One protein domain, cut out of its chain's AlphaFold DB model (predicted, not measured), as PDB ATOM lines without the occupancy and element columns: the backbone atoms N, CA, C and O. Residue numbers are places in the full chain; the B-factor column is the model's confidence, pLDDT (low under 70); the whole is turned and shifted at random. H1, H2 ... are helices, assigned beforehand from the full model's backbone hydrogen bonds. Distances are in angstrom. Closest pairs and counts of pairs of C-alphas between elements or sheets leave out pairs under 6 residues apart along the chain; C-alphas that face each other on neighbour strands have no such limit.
ATOM      1  N   ILE A   4      47.915  46.440  19.936       79.12
ATOM      2  CA  ILE A   4      48.486  46.367  21.282       79.12
ATOM      3  C   ILE A   4      47.577  47.030  22.326       79.12
ATOM      4  O   ILE A   4      47.328  46.441  23.372       79.12
ATOM      5  N   SER A   5      47.034  48.222  22.052       79.25
ATOM      6  CA  SER A   5      46.118  48.883  22.991       79.25
ATOM      7  C   SER A   5      44.838  48.075  23.197       79.25
ATOM      8  O   SER A   5      44.296  48.099  24.292       79.25
ATOM      9  N   ALA A   6      44.380  47.345  22.174       80.19
ATOM     10  CA  ALA A   6      43.194  46.502  22.279       80.19
ATOM     11  C   ALA A   6      43.403  45.306  23.194       80.19
ATOM     12  O   ALA A   6      42.628  45.070  24.116       80.19
ATOM     13  N   VAL A   7      44.515  44.610  22.990       83.69
ATOM     14  CA  VAL A   7      44.894  43.476  23.830       83.69
ATOM     15  C   VAL A   7      45.083  43.916  25.284       83.69
ATOM     16  O   VAL A   7      44.623  43.231  26.191       83.69
ATOM     17  N   ILE A   8      45.694  45.081  25.519       84.50
ATOM     18  CA  ILE A   8      45.879  45.618  26.874       84.50
ATOM     19  C   ILE A   8      44.534  45.886  27.560       84.50
ATOM     20  O   ILE A   8      44.370  45.498  28.715       84.50
ATOM     21  N   ILE A   9      43.570  46.515  26.877       85.12
ATOM     22  CA  ILE A   9      42.272  46.826  27.495       85.12
ATOM     23  C   ILE A   9      41.496  45.536  27.788       85.12
ATOM     24  O   ILE A   9      40.985  45.383  28.896       85.12
ATOM     25  N   VAL A  10      41.511  44.551  26.884       86.81
ATOM     26  CA  VAL A  10      40.899  43.231  27.123       86.81
ATOM     27  C   VAL A  10      41.521  42.532  28.340       86.81
ATOM     28  O   VAL A  10      40.796  42.010  29.186       86.81
ATOM     29  N   ILE A  11      42.852  42.556  28.475       86.44
ATOM     30  CA  ILE A  11      43.544  41.965  29.632       86.44
ATOM     31  C   ILE A  11      43.136  42.675  30.928       86.44
ATOM     32  O   ILE A  11      42.797  42.008  31.902       86.44
ATOM     33  N   ILE A  12      43.123  44.012  30.949       85.00
ATOM     34  CA  ILE A  12      42.710  44.795  32.127       85.00
ATOM     35  C   ILE A  12      41.256  44.488  32.502       85.00
ATOM     36  O   ILE A  12      40.953  44.302  33.679       85.00
ATOM     37  N   THR A  13      40.377  44.373  31.507       86.88
ATOM     38  CA  THR A  13      38.957  44.032  31.682       86.88
ATOM     39  C   THR A  13      38.773  42.672  32.354       86.88
ATOM     40  O   THR A  13      37.840  42.491  33.129       86.88
ATOM     41  N   LEU A  14      39.680  41.720  32.113       84.31
ATOM     42  CA  LEU A  14      39.603  40.382  32.700       84.31
ATOM     43  C   LEU A  14      39.860  40.379  34.215       84.31
ATOM     44  O   LEU A  14      39.243  39.607  34.944       84.31
ATOM     45  N   PHE A  15      40.760  41.247  34.690       84.12
ATOM     46  CA  PHE A  15      41.044  41.410  36.119       84.12
ATOM     47  C   PHE A  15      40.050  42.355  36.792       84.12
ATOM     48  O   PHE A  15      39.620  42.108  37.917       84.12
ATOM     49  N   VAL A  16      39.690  43.446  36.110       86.00
ATOM     50  CA  VAL A  16      38.786  44.473  36.626       86.00
ATOM     51  C   VAL A  16      37.785  44.881  35.536       86.00
ATOM     52  O   VAL A  16      37.995  45.881  34.839       86.00
ATOM     53  N   PRO A  17      36.658  44.155  35.402       82.62
ATOM     54  CA  PRO A  17      35.657  44.423  34.372       82.62
ATOM     55  C   PRO A  17      35.119  45.864  34.345       82.62
ATOM     56  O   PRO A  17      34.985  46.408  33.245       82.62
ATOM     57  N   PRO A  18      34.839  46.549  35.479       84.06
ATOM     58  CA  PRO A  18      34.323  47.917  35.426       84.06
ATOM     59  C   PRO A  18      35.328  48.923  34.852       84.06
ATOM     60  O   PRO A  18      34.908  49.901  34.239       84.06
ATOM     61  N   ILE A  19      36.638  48.686  34.987       86.50
ATOM     62  CA  ILE A  19      37.665  49.593  34.452       86.50
ATOM     63  C   ILE A  19      37.730  49.505  32.924       86.50
ATOM     64  O   ILE A  19      37.837  50.540  32.268       86.50
ATOM     65  N   GLY A  20      37.614  48.301  32.358       86.56
ATOM     66  CA  GLY A  20      37.556  48.102  30.908       86.56
ATOM     67  C   GLY A  20      36.396  48.854  30.263       86.56
ATOM     68  O   GLY A  20      36.587  49.703  29.391       86.56
ATOM     69  N   VAL A  21      35.190  48.646  30.803       88.69
ATOM     70  CA  VAL A  21      33.981  49.339  30.332       88.69
ATOM     71  C   VAL A  21      34.100  50.852  30.493       88.69
ATOM     72  O   VAL A  21      33.710  51.582  29.589       88.69
ATOM     73  N   LEU A  22      34.684  51.346  31.587       88.62
ATOM     74  CA  LEU A  22      34.918  52.781  31.758       88.62
ATOM     75  C   LEU A  22      35.863  53.342  30.680       88.62
ATOM     76  O   LEU A  22      35.622  54.434  30.170       88.62
ATOM     77  N   ALA A  23      36.922  52.613  30.322       85.75
ATOM     78  CA  ALA A  23      37.894  53.049  29.321       85.75
ATOM     79  C   ALA A  23      37.304  53.111  27.901       85.75
ATOM     80  O   ALA A  23      37.725  53.945  27.097       85.75
ATOM     81  N   VAL A  24      36.329  52.247  27.603       86.81
ATOM     82  CA  VAL A  24      35.717  52.126  26.274       86.81
ATOM     83  C   VAL A  24      34.402  52.894  26.160       86.81
ATOM     84  O   VAL A  24      34.239  53.740  25.281       86.81
ATOM     85  N   ALA A  25      33.455  52.617  27.053       86.38
ATOM     86  CA  ALA A  25      32.131  53.224  27.047       86.38
ATOM     87  C   ALA A  25      32.092  54.593  27.744       86.38
ATOM     88  O   ALA A  25      31.243  55.420  27.400       86.38
ATOM     89  N   GLY A  26      33.014  54.858  28.674       85.12
ATOM     90  CA  GLY A  26      33.013  56.047  29.526       85.12
ATOM     91  C   GLY A  26      32.178  55.876  30.800       85.12
ATOM     92  O   GLY A  26      31.660  54.802  31.102       85.12
ATOM     93  N   CYS A  27      32.029  56.965  31.559       81.62
ATOM     94  CA  CYS A  27      31.150  57.010  32.730       81.62
ATOM     95  C   CYS A  27      29.696  57.203  32.273       81.62
ATOM     96  O   CYS A  27      29.208  58.326  32.162       81.62
ATOM     97  N   GLY A  28      29.034  56.102  31.925       85.38
ATOM     98  CA  GLY A  28      27.660  56.106  31.428       85.38
ATOM     99  C   GLY A  28      26.839  54.930  31.945       85.38
ATOM    100  O   GLY A  28      27.212  54.253  32.903       85.38
ATOM    101  N   MET A  29      25.716  54.677  31.277       85.62
ATOM    102  CA  MET A  29      24.779  53.615  31.651       85.62
ATOM    103  C   MET A  29      25.448  52.230  31.638       85.62
ATOM    104  O   MET A  29      25.248  51.463  32.572       85.62
ATOM    105  N   ASP A  30      26.303  51.931  30.649       87.12
ATOM    106  CA  ASP A  30      26.996  50.633  30.552       87.12
ATOM    107  C   ASP A  30      27.958  50.388  31.726       87.12
ATOM    108  O   ASP A  30      28.093  49.263  32.198       87.12
ATOM    109  N   PHE A  31      28.587  51.441  32.265       88.12
ATOM    110  CA  PHE A  31      29.453  51.333  33.443       88.12
ATOM    111  C   PHE A  31      28.652  50.989  34.704       88.12
ATOM    112  O   PHE A  31      29.041  50.105  35.467       88.12
ATOM    113  N   ILE A  32      27.507  51.649  34.899       87.62
ATOM    114  CA  ILE A  32      26.613  51.396  36.039       87.62
ATOM    115  C   ILE A  32      26.023  49.986  35.951       87.62
ATOM    116  O   ILE A  32      26.014  49.257  36.942       87.62
ATOM    117  N   VAL A  33      25.578  49.590  34.756       87.69
ATOM    118  CA  VAL A  33      25.089  48.240  34.468       87.69
ATOM    119  C   VAL A  33      26.186  47.228  34.797       87.69
ATOM    120  O   VAL A  33      25.954  46.331  35.605       87.69
ATOM    121  N   ASN A  34      27.411  47.421  34.300       88.06
ATOM    122  CA  ASN A  34      28.517  46.511  34.577       88.06
ATOM    123  C   ASN A  34      28.866  46.408  36.073       88.06
ATOM    124  O   ASN A  34      29.117  45.312  36.567       88.06
ATOM    125  N   ILE A  35      28.836  47.515  36.821       87.19
ATOM    126  CA  ILE A  35      29.026  47.498  38.281       87.19
ATOM    127  C   ILE A  35      27.939  46.667  38.963       87.19
ATOM    128  O   ILE A  35      28.256  45.803  39.778       87.19
ATOM    129  N   LEU A  36      26.672  46.897  38.616       88.81
ATOM    130  CA  LEU A  36      25.545  46.168  39.192       88.81
ATOM    131  C   LEU A  36      25.662  44.663  38.910       88.81
ATOM    132  O   LEU A  36      25.507  43.849  39.819       88.81
ATOM    133  N   LEU A  37      25.989  44.304  37.665       87.88
ATOM    134  CA  LEU A  37      26.220  42.921  37.254       87.88
ATOM    135  C   LEU A  37      27.387  42.306  38.025       87.88
ATOM    136  O   LEU A  37      27.227  41.211  38.540       87.88
ATOM    137  N   THR A  38      28.503  43.022  38.184       85.19
ATOM    138  CA  THR A  38      29.679  42.534  38.925       85.19
ATOM    139  C   THR A  38      29.369  42.293  40.409       85.19
ATOM    140  O   THR A  38      29.870  41.326  40.980       85.19
ATOM    141  N   ILE A  39      28.516  43.122  41.031       84.25
ATOM    142  CA  ILE A  39      28.055  42.946  42.422       84.25
ATOM    143  C   ILE A  39      27.090  41.756  42.547       84.25
ATOM    144  O   ILE A  39      27.144  41.022  43.531       84.25
ATOM    145  N   LEU A  40      26.221  41.545  41.553       86.56
ATOM    146  CA  LEU A  40      25.267  40.429  41.514       86.56
ATOM    147  C   LEU A  40      25.946  39.090  41.159       86.56
ATOM    148  O   LEU A  40      25.467  38.024  41.536       86.56
ATOM    149  N   GLY A  41      27.089  39.150  40.472       84.00
ATOM    150  CA  GLY A  41      27.991  38.038  40.201       84.00
ATOM    151  C   GLY A  41      29.117  38.440  39.241       84.00
ATOM    152  O   GLY A  41      28.895  39.086  38.222       84.00
ATOM    153  N   PHE A  42      30.347  38.000  39.502       83.50
ATOM    154  CA  PHE A  42      31.494  38.361  38.656       83.50
ATOM    155  C   PHE A  42      31.350  37.893  37.193       83.50
ATOM    156  O   PHE A  42      31.685  38.625  36.266       83.50
ATOM    157  N   LEU A  43      30.802  36.690  36.983       86.88
ATOM    158  CA  LEU A  43      30.587  36.082  35.662       86.88
ATOM    159  C   LEU A  43      29.731  36.940  34.708       86.88
ATOM    160  O   LEU A  43      30.206  37.238  33.612       86.88
ATOM    161  N   PRO A  44      28.501  37.357  35.068       87.56
ATOM    162  CA  PRO A  44      27.680  38.157  34.165       87.56
ATOM    163  C   PRO A  44      28.244  39.571  33.933       87.56
ATOM    164  O   PRO A  44      28.098  40.094  32.828       87.56
ATOM    165  N   GLY A  45      28.955  40.155  34.908       88.56
ATOM    166  CA  GLY A  45      29.707  41.403  34.709       88.56
ATOM    167  C   GLY A  45      30.839  41.241  33.691       88.56
ATOM    168  O   GLY A  45      30.945  42.009  32.740       88.56
ATOM    169  N   LEU A  46      31.636  40.176  33.810       89.12
ATOM    170  CA  LEU A  46      32.712  39.880  32.862       89.12
ATOM    171  C   LEU A  46      32.188  39.697  31.428       89.12
ATOM    172  O   LEU A  46      32.756  40.261  30.494       89.12
ATOM    173  N   ILE A  47      31.090  38.954  31.244       90.81
ATOM    174  CA  ILE A  47      30.481  38.744  29.919       90.81
ATOM    175  C   ILE A  47      30.002  40.073  29.326       90.81
ATOM    176  O   ILE A  47      30.270  40.352  28.158       90.81
ATOM    177  N   HIS A  48      29.318  40.902  30.119       90.38
ATOM    178  CA  HIS A  48      28.845  42.203  29.655       90.38
ATOM    179  C   HIS A  48      30.011  43.130  29.280       90.38
ATOM    180  O   HIS A  48      29.978  43.759  28.223       90.38
ATOM    181  N   ALA A  49      31.075  43.156  30.084       90.81
ATOM    182  CA  ALA A  49      32.268  43.944  29.801       90.81
ATOM    183  C   ALA A  49      32.959  43.521  28.494       90.81
ATOM    184  O   ALA A  49      33.245  44.363  27.645       90.81
ATOM    185  N   LEU A  50      33.153  42.213  28.291       90.81
ATOM    186  CA  LEU A  50      33.728  41.671  27.056       90.81
ATOM    187  C   LEU A  50      32.840  41.935  25.835       90.81
ATOM    188  O   LEU A  50      33.356  42.191  24.748       90.81
ATOM    189  N   TYR A  51      31.515  41.904  25.999       91.25
ATOM    190  CA  TYR A  51      30.576  42.235  24.929       91.25
ATOM    191  C   TYR A  51      30.709  43.697  24.481       91.25
ATOM    192  O   TYR A  51      30.800  43.968  23.284       91.25
ATOM    193  N   VAL A  52      30.776  44.632  25.434       90.75
ATOM    194  CA  VAL A  52      30.986  46.063  25.157       90.75
ATOM    195  C   VAL A  52      32.310  46.290  24.420       90.75
ATOM    196  O   VAL A  52      32.340  46.985  23.403       90.75
ATOM    197  N   GLU A  53      33.387  45.666  24.899       89.88
ATOM    198  CA  GLU A  53      34.729  45.731  24.312       89.88
ATOM    199  C   GLU A  53      34.742  45.197  22.867       89.88
ATOM    200  O   GLU A  53      35.233  45.858  21.949       89.88
ATOM    201  N   TYR A  54      34.139  44.025  22.648       89.94
ATOM    202  CA  TYR A  54      34.037  43.392  21.335       89.94
ATOM    203  C   TYR A  54      33.296  44.278  20.333       89.94
ATOM    204  O   TYR A  54      33.808  44.534  19.243       89.94
ATOM    205  N   VAL A  55      32.121  44.797  20.710       90.69
ATOM    206  CA  VAL A  55      31.333  45.662  19.823       90.69
ATOM    207  C   VAL A  55      32.079  46.956  19.516       90.69
ATOM    208  O   VAL A  55      32.041  47.426  18.381       90.69
ATOM    209  N   TYR A  56      32.785  47.533  20.488       89.50
ATOM    210  CA  TYR A  56      33.597  48.719  20.239       89.50
ATOM    211  C   TYR A  56      34.688  48.468  19.189       89.50
ATOM    212  O   TYR A  56      34.844  49.280  18.271       89.50
ATOM    213  N   TYR A  57      35.421  47.351  19.288       88.19
ATOM    214  CA  TYR A  57      36.454  47.003  18.307       88.19
ATOM    215  C   TYR A  57      35.873  46.696  16.932       88.19
ATOM    216  O   TYR A  57      36.351  47.266  15.952       88.19
ATOM    217  N   ASP A  58      34.816  45.891  16.866       89.06
ATOM    218  CA  ASP A  58      34.128  45.550  15.619       89.06
ATOM    219  C   ASP A  58      33.622  46.810  14.892       89.06
ATOM    220  O   ASP A  58      33.925  47.033  13.717       89.06
ATOM    221  N   ARG A  59      32.954  47.729  15.606       88.06
ATOM    222  CA  ARG A  59      32.477  48.986  15.004       88.06
ATOM    223  C   ARG A  59      33.604  49.886  14.543       88.06
ATOM    224  O   ARG A  59      33.505  50.527  13.498       88.06
ATOM    225  N   ARG A  60      34.687  49.948  15.304       86.00
ATOM    226  CA  ARG A  60      35.844  50.744  14.917       86.00
ATOM    227  C   ARG A  60      36.534  50.181  13.677       86.00
ATOM    228  O   ARG A  60      37.002  50.958  12.844       86.00
ATOM    229  N   GLU A  61      36.606  48.862  13.545       86.56
ATOM    230  CA  GLU A  61      37.119  48.203  12.344       86.56
ATOM    231  C   GLU A  61      36.218  48.463  11.137       86.56
ATOM    232  O   GLU A  61      36.727  48.846  10.084       86.56
ATOM    233  N   GLN A  62      34.896  48.381  11.304       87.00
ATOM    234  CA  GLN A  62      33.920  48.725  10.265       87.00
ATOM    235  C   GLN A  62      34.067  50.178   9.794       87.00
ATOM    236  O   GLN A  62      34.146  50.433   8.594       87.00
ATOM    237  N   ILE A  63      34.203  51.133  10.719       83.38
ATOM    238  CA  ILE A  63      34.453  52.545  10.385       83.38
ATOM    239  C   ILE A  63      35.785  52.702   9.649       83.38
ATOM    240  O   ILE A  63      35.871  53.438   8.667       83.38
ATOM    241  N   ARG A  64      36.826  51.978  10.076       83.94
ATOM    242  CA  ARG A  64      38.132  51.976   9.405       83.94
ATOM    243  C   ARG A  64      38.060  51.407   7.984       83.94
ATOM    244  O   ARG A  64      38.850  51.818   7.140       83.94
ATOM    245  N   GLN A  65      37.132  50.490   7.724       87.62
ATOM    246  CA  GLN A  65      36.850  49.926   6.402       87.62
ATOM    247  C   GLN A  65      35.845  50.764   5.589       87.62
ATOM    248  O   GLN A  65      35.548  50.417   4.449       87.62
ATOM    249  N   GLY A  66      35.334  51.871   6.142       83.88
ATOM    250  CA  GLY A  66      34.344  52.725   5.485       83.88
ATOM    251  C   GLY A  66      32.941  52.112   5.407       83.88
ATOM    252  O   GLY A  66      32.133  52.545   4.587       83.88
ATOM    253  N   ALA A  67      32.637  51.104   6.230       83.88
ATOM    254  CA  ALA A  67      31.317  50.488   6.278       83.88
ATOM    255  C   ALA A  67      30.291  51.411   6.962       83.88
ATOM    256  O   ALA A  67      30.584  52.082   7.954       83.88
ATOM    257  N   ILE A  68      29.061  51.425   6.440       74.44
ATOM    258  CA  ILE A  68      27.943  52.178   7.020       74.44
ATOM    259  C   ILE A  68      27.276  51.305   8.083       74.44
ATOM    260  O   ILE A  68      26.633  50.306   7.760       74.44
ATOM    261  N   ILE A  69      27.397  51.690   9.353       75.69
ATOM    262  CA  ILE A  69      26.770  50.957  10.455       75.69
ATOM    263  C   ILE A  69      25.334  51.455  10.640       75.69
ATOM    264  O   ILE A  69      25.107  52.544  11.162       75.69
ATOM    265  N   THR A  70      24.351  50.666  10.205       73.81
ATOM    266  CA  THR A  70      22.925  51.054  10.221       73.81
ATOM    267  C   THR A  70      22.158  50.565  11.456       73.81
ATOM    268  O   THR A  70      21.077  51.073  11.744       73.81
ATOM    269  N   GLY A  71      22.703  49.609  12.220       79.94
ATOM    270  CA  GLY A  71      22.051  49.028  13.402       79.94
ATOM    271  C   GLY A  71      22.657  49.489  14.731       79.94
ATOM    272  O   GLY A  71      23.869  49.688  14.827       79.94
ATOM    273  N   ARG A  72      21.839  49.606  15.788       81.62
ATOM    274  CA  ARG A  72      22.310  49.749  17.183       81.62
ATOM    275  C   ARG A  72      22.612  48.376  17.777       81.62
ATOM    276  O   ARG A  72      21.847  47.439  17.573       81.62
ATOM    277  N   ALA A  73      23.715  48.266  18.511       85.94
ATOM    278  CA  ALA A  73      24.030  47.034  19.218       85.94
ATOM    279  C   ALA A  73      23.108  46.906  20.447       85.94
ATOM    280  O   ALA A  73      22.993  47.866  21.216       85.94
ATOM    281  N   PRO A  74      22.409  45.774  20.613       85.25
ATOM    282  CA  PRO A  74      21.474  45.589  21.715       85.25
ATOM    283  C   PRO A  74      22.214  45.557  23.055       85.25
ATOM    284  O   PRO A  74      23.273  44.954  23.171       85.25
ATOM    285  N   GLY A  75      21.653  46.201  24.081       82.81
ATOM    286  CA  GLY A  75      22.237  46.205  25.427       82.81
ATOM    287  C   GLY A  75      23.470  47.099  25.606       82.81
ATOM    288  O   GLY A  75      24.063  47.056  26.677       82.81
ATOM    289  N   ILE A  76      23.829  47.904  24.599       86.88
ATOM    290  CA  ILE A  76      24.873  48.932  24.682       86.88
ATOM    291  C   ILE A  76      24.222  50.304  24.560       86.88
ATOM    292  O   ILE A  76      23.609  50.625  23.537       86.88
ATOM    293  N   TYR A  77      24.389  51.133  25.581       86.12
ATOM    294  CA  TYR A  77      23.735  52.436  25.682       86.12
ATOM    295  C   TYR A  77      24.672  53.608  25.366       86.12
ATOM    296  O   TYR A  77      24.200  54.689  25.018       86.12
ATOM    297  N   SER A  78      25.987  53.409  25.449       86.81
ATOM    298  CA  SER A  78      26.990  54.441  25.205       86.81
ATOM    299  C   SER A  78      27.155  54.737  23.717       86.81
ATOM    300  O   SER A  78      27.438  53.853  22.900       86.81
ATOM    301  N   GLU A  79      27.049  56.022  23.368       85.38
ATOM    302  CA  GLU A  79      27.302  56.502  22.008       85.38
ATOM    303  C   GLU A  79      28.754  56.271  21.574       85.38
ATOM    304  O   GLU A  79      29.001  56.052  20.388       85.38
ATOM    305  N   ASN A  80      29.711  56.249  22.508       85.44
ATOM    306  CA  ASN A  80      31.124  55.993  22.203       85.44
ATOM    307  C   ASN A  80      31.318  54.577  21.651       85.44
ATOM    308  O   ASN A  80      32.031  54.378  20.669       85.44
ATOM    309  N   VAL A  81      30.617  53.604  22.236       87.00
ATOM    310  CA  VAL A  81      30.645  52.202  21.806       87.00
ATOM    311  C   VAL A  81      29.876  52.028  20.503       87.00
ATOM    312  O   VAL A  81      30.377  51.405  19.571       87.00
ATOM    313  N   GLN A  82      28.692  52.639  20.392       86.75
ATOM    314  CA  GLN A  82      27.869  52.561  19.179       86.75
ATOM    315  C   GLN A  82      28.517  53.225  17.953       86.75
ATOM    316  O   GLN A  82      28.230  52.816  16.826       86.75
ATOM    317  N   SER A  83      29.373  54.227  18.164       83.75
ATOM    318  CA  SER A  83      30.080  54.965  17.111       83.75
ATOM    319  C   SER A  83      31.549  54.560  16.956       83.75
ATOM    320  O   SER A  83      32.271  55.225  16.220       83.75
ATOM    321  N   GLY A  84      32.025  53.523  17.659       82.25
ATOM    322  CA  GLY A  84      33.424  53.078  17.584       82.25
ATOM    323  C   GLY A  84      34.452  54.164  17.954       82.25
ATOM    324  O   GLY A  84      35.582  54.143  17.460       82.25
TER     325      GLY A  84
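AT A GLANCE: This is residues 4 to 84 of the 88 residues of the protein "UPF0057-domain-containing protein" of Sodiomyces alkalinus F11 (UniProt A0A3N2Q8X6). One long helix, H4, makes the spine of this model, and three shorter helices, H1, H2 and H3, pack on it after folding back and forth in three successive helical hairpins. Beyond the end of H4 a long stretch without a named element, residues 65 to 78, turns back and brings the tiny helix H5 to H4 and to H2. The printed part has 81 residues with five named helices, H1 to H5 in chain order, and no named strand; its class is all helix. It is compact, with a radius of gyration of the C-alphas of 12.2 A, and spans 38 by 26 by 19 A.

IN THESE COORDINATES: H4, the longest helix, holds residues 42 to 64 and measures 32.9 A from C-alpha 42 at (31.494, 38.361, 38.656) to C-alpha 64 at (38.132, 51.976, 9.405). Before it come H1, residues 4 to 15, 17.3 A long, which begins with C-alpha 4 at (48.486, 46.367, 21.282), then H2, residues 17 to 25, 12.0 A, and H3, residues 29 to 40, 16.5 A. H5, residues 79 to 82, measures 4.9 A and ends with C-alpha 82 at (27.869, 52.561, 19.179).

HOW THE PARTS SIT: H4 and H2 are the hubs, each touching four other helices. The packing is mostly aligned, with four of five tilts shallow. H2 touches H4 at a shallow tilt of 24 degrees, the same way; their closest C-alphas are those of Pro 17 and Leu 46, 5.6 A apart. H1 touches H4 at a shallow tilt of 14 degrees, opposite ways, closest at the C-alphas of Leu 14 and Leu 46, 6.9 A. H3, with residues 34 to 38 alone, touches residues 44 to 49 of H4, opposite ways at a shallow tilt of 27 degrees; the closest C-alphas, of Thr 38 and Gly 45, are 4.4 A apart. H2 and H3 form a hairpin at a shallow tilt of 9 degrees, with the C-alphas of Val 21 and Phe 31 closest at 5.8 A. H1 touches H2 with residues 9 to 13 alone, closest at the C-alphas of Thr 13 and Gly 20, 4.4 A; the tilt of this hairpin is 37 degrees, only just steep. H5 touches residues 52 to 59 of H4, closest at the C-alphas of Tyr 56 and Val 81, 4.8 A. H5 also touches H2, where the C-alphas of Ala 25 and Val 81 are closest at 5.5 A. H1 and H3, H1 and H5, and H3 and H5 are apart. In H2, H3 and H4 every O i to N i+4 pair is within hydrogen-bond range, in H1 7 of 8 are, and H5 is too short for such a pair.

THE WHOLE: The C-alphas farthest apart, those of Leu 40 and Gly 66, are 39.1 A apart. The printed part, residues 4 to 84, has no cut. The link from H4 to H5 is long, with 14 residues, and the other links are tight. The mean pLDDT of the printed part is 85.7, and no printed residue is under 70.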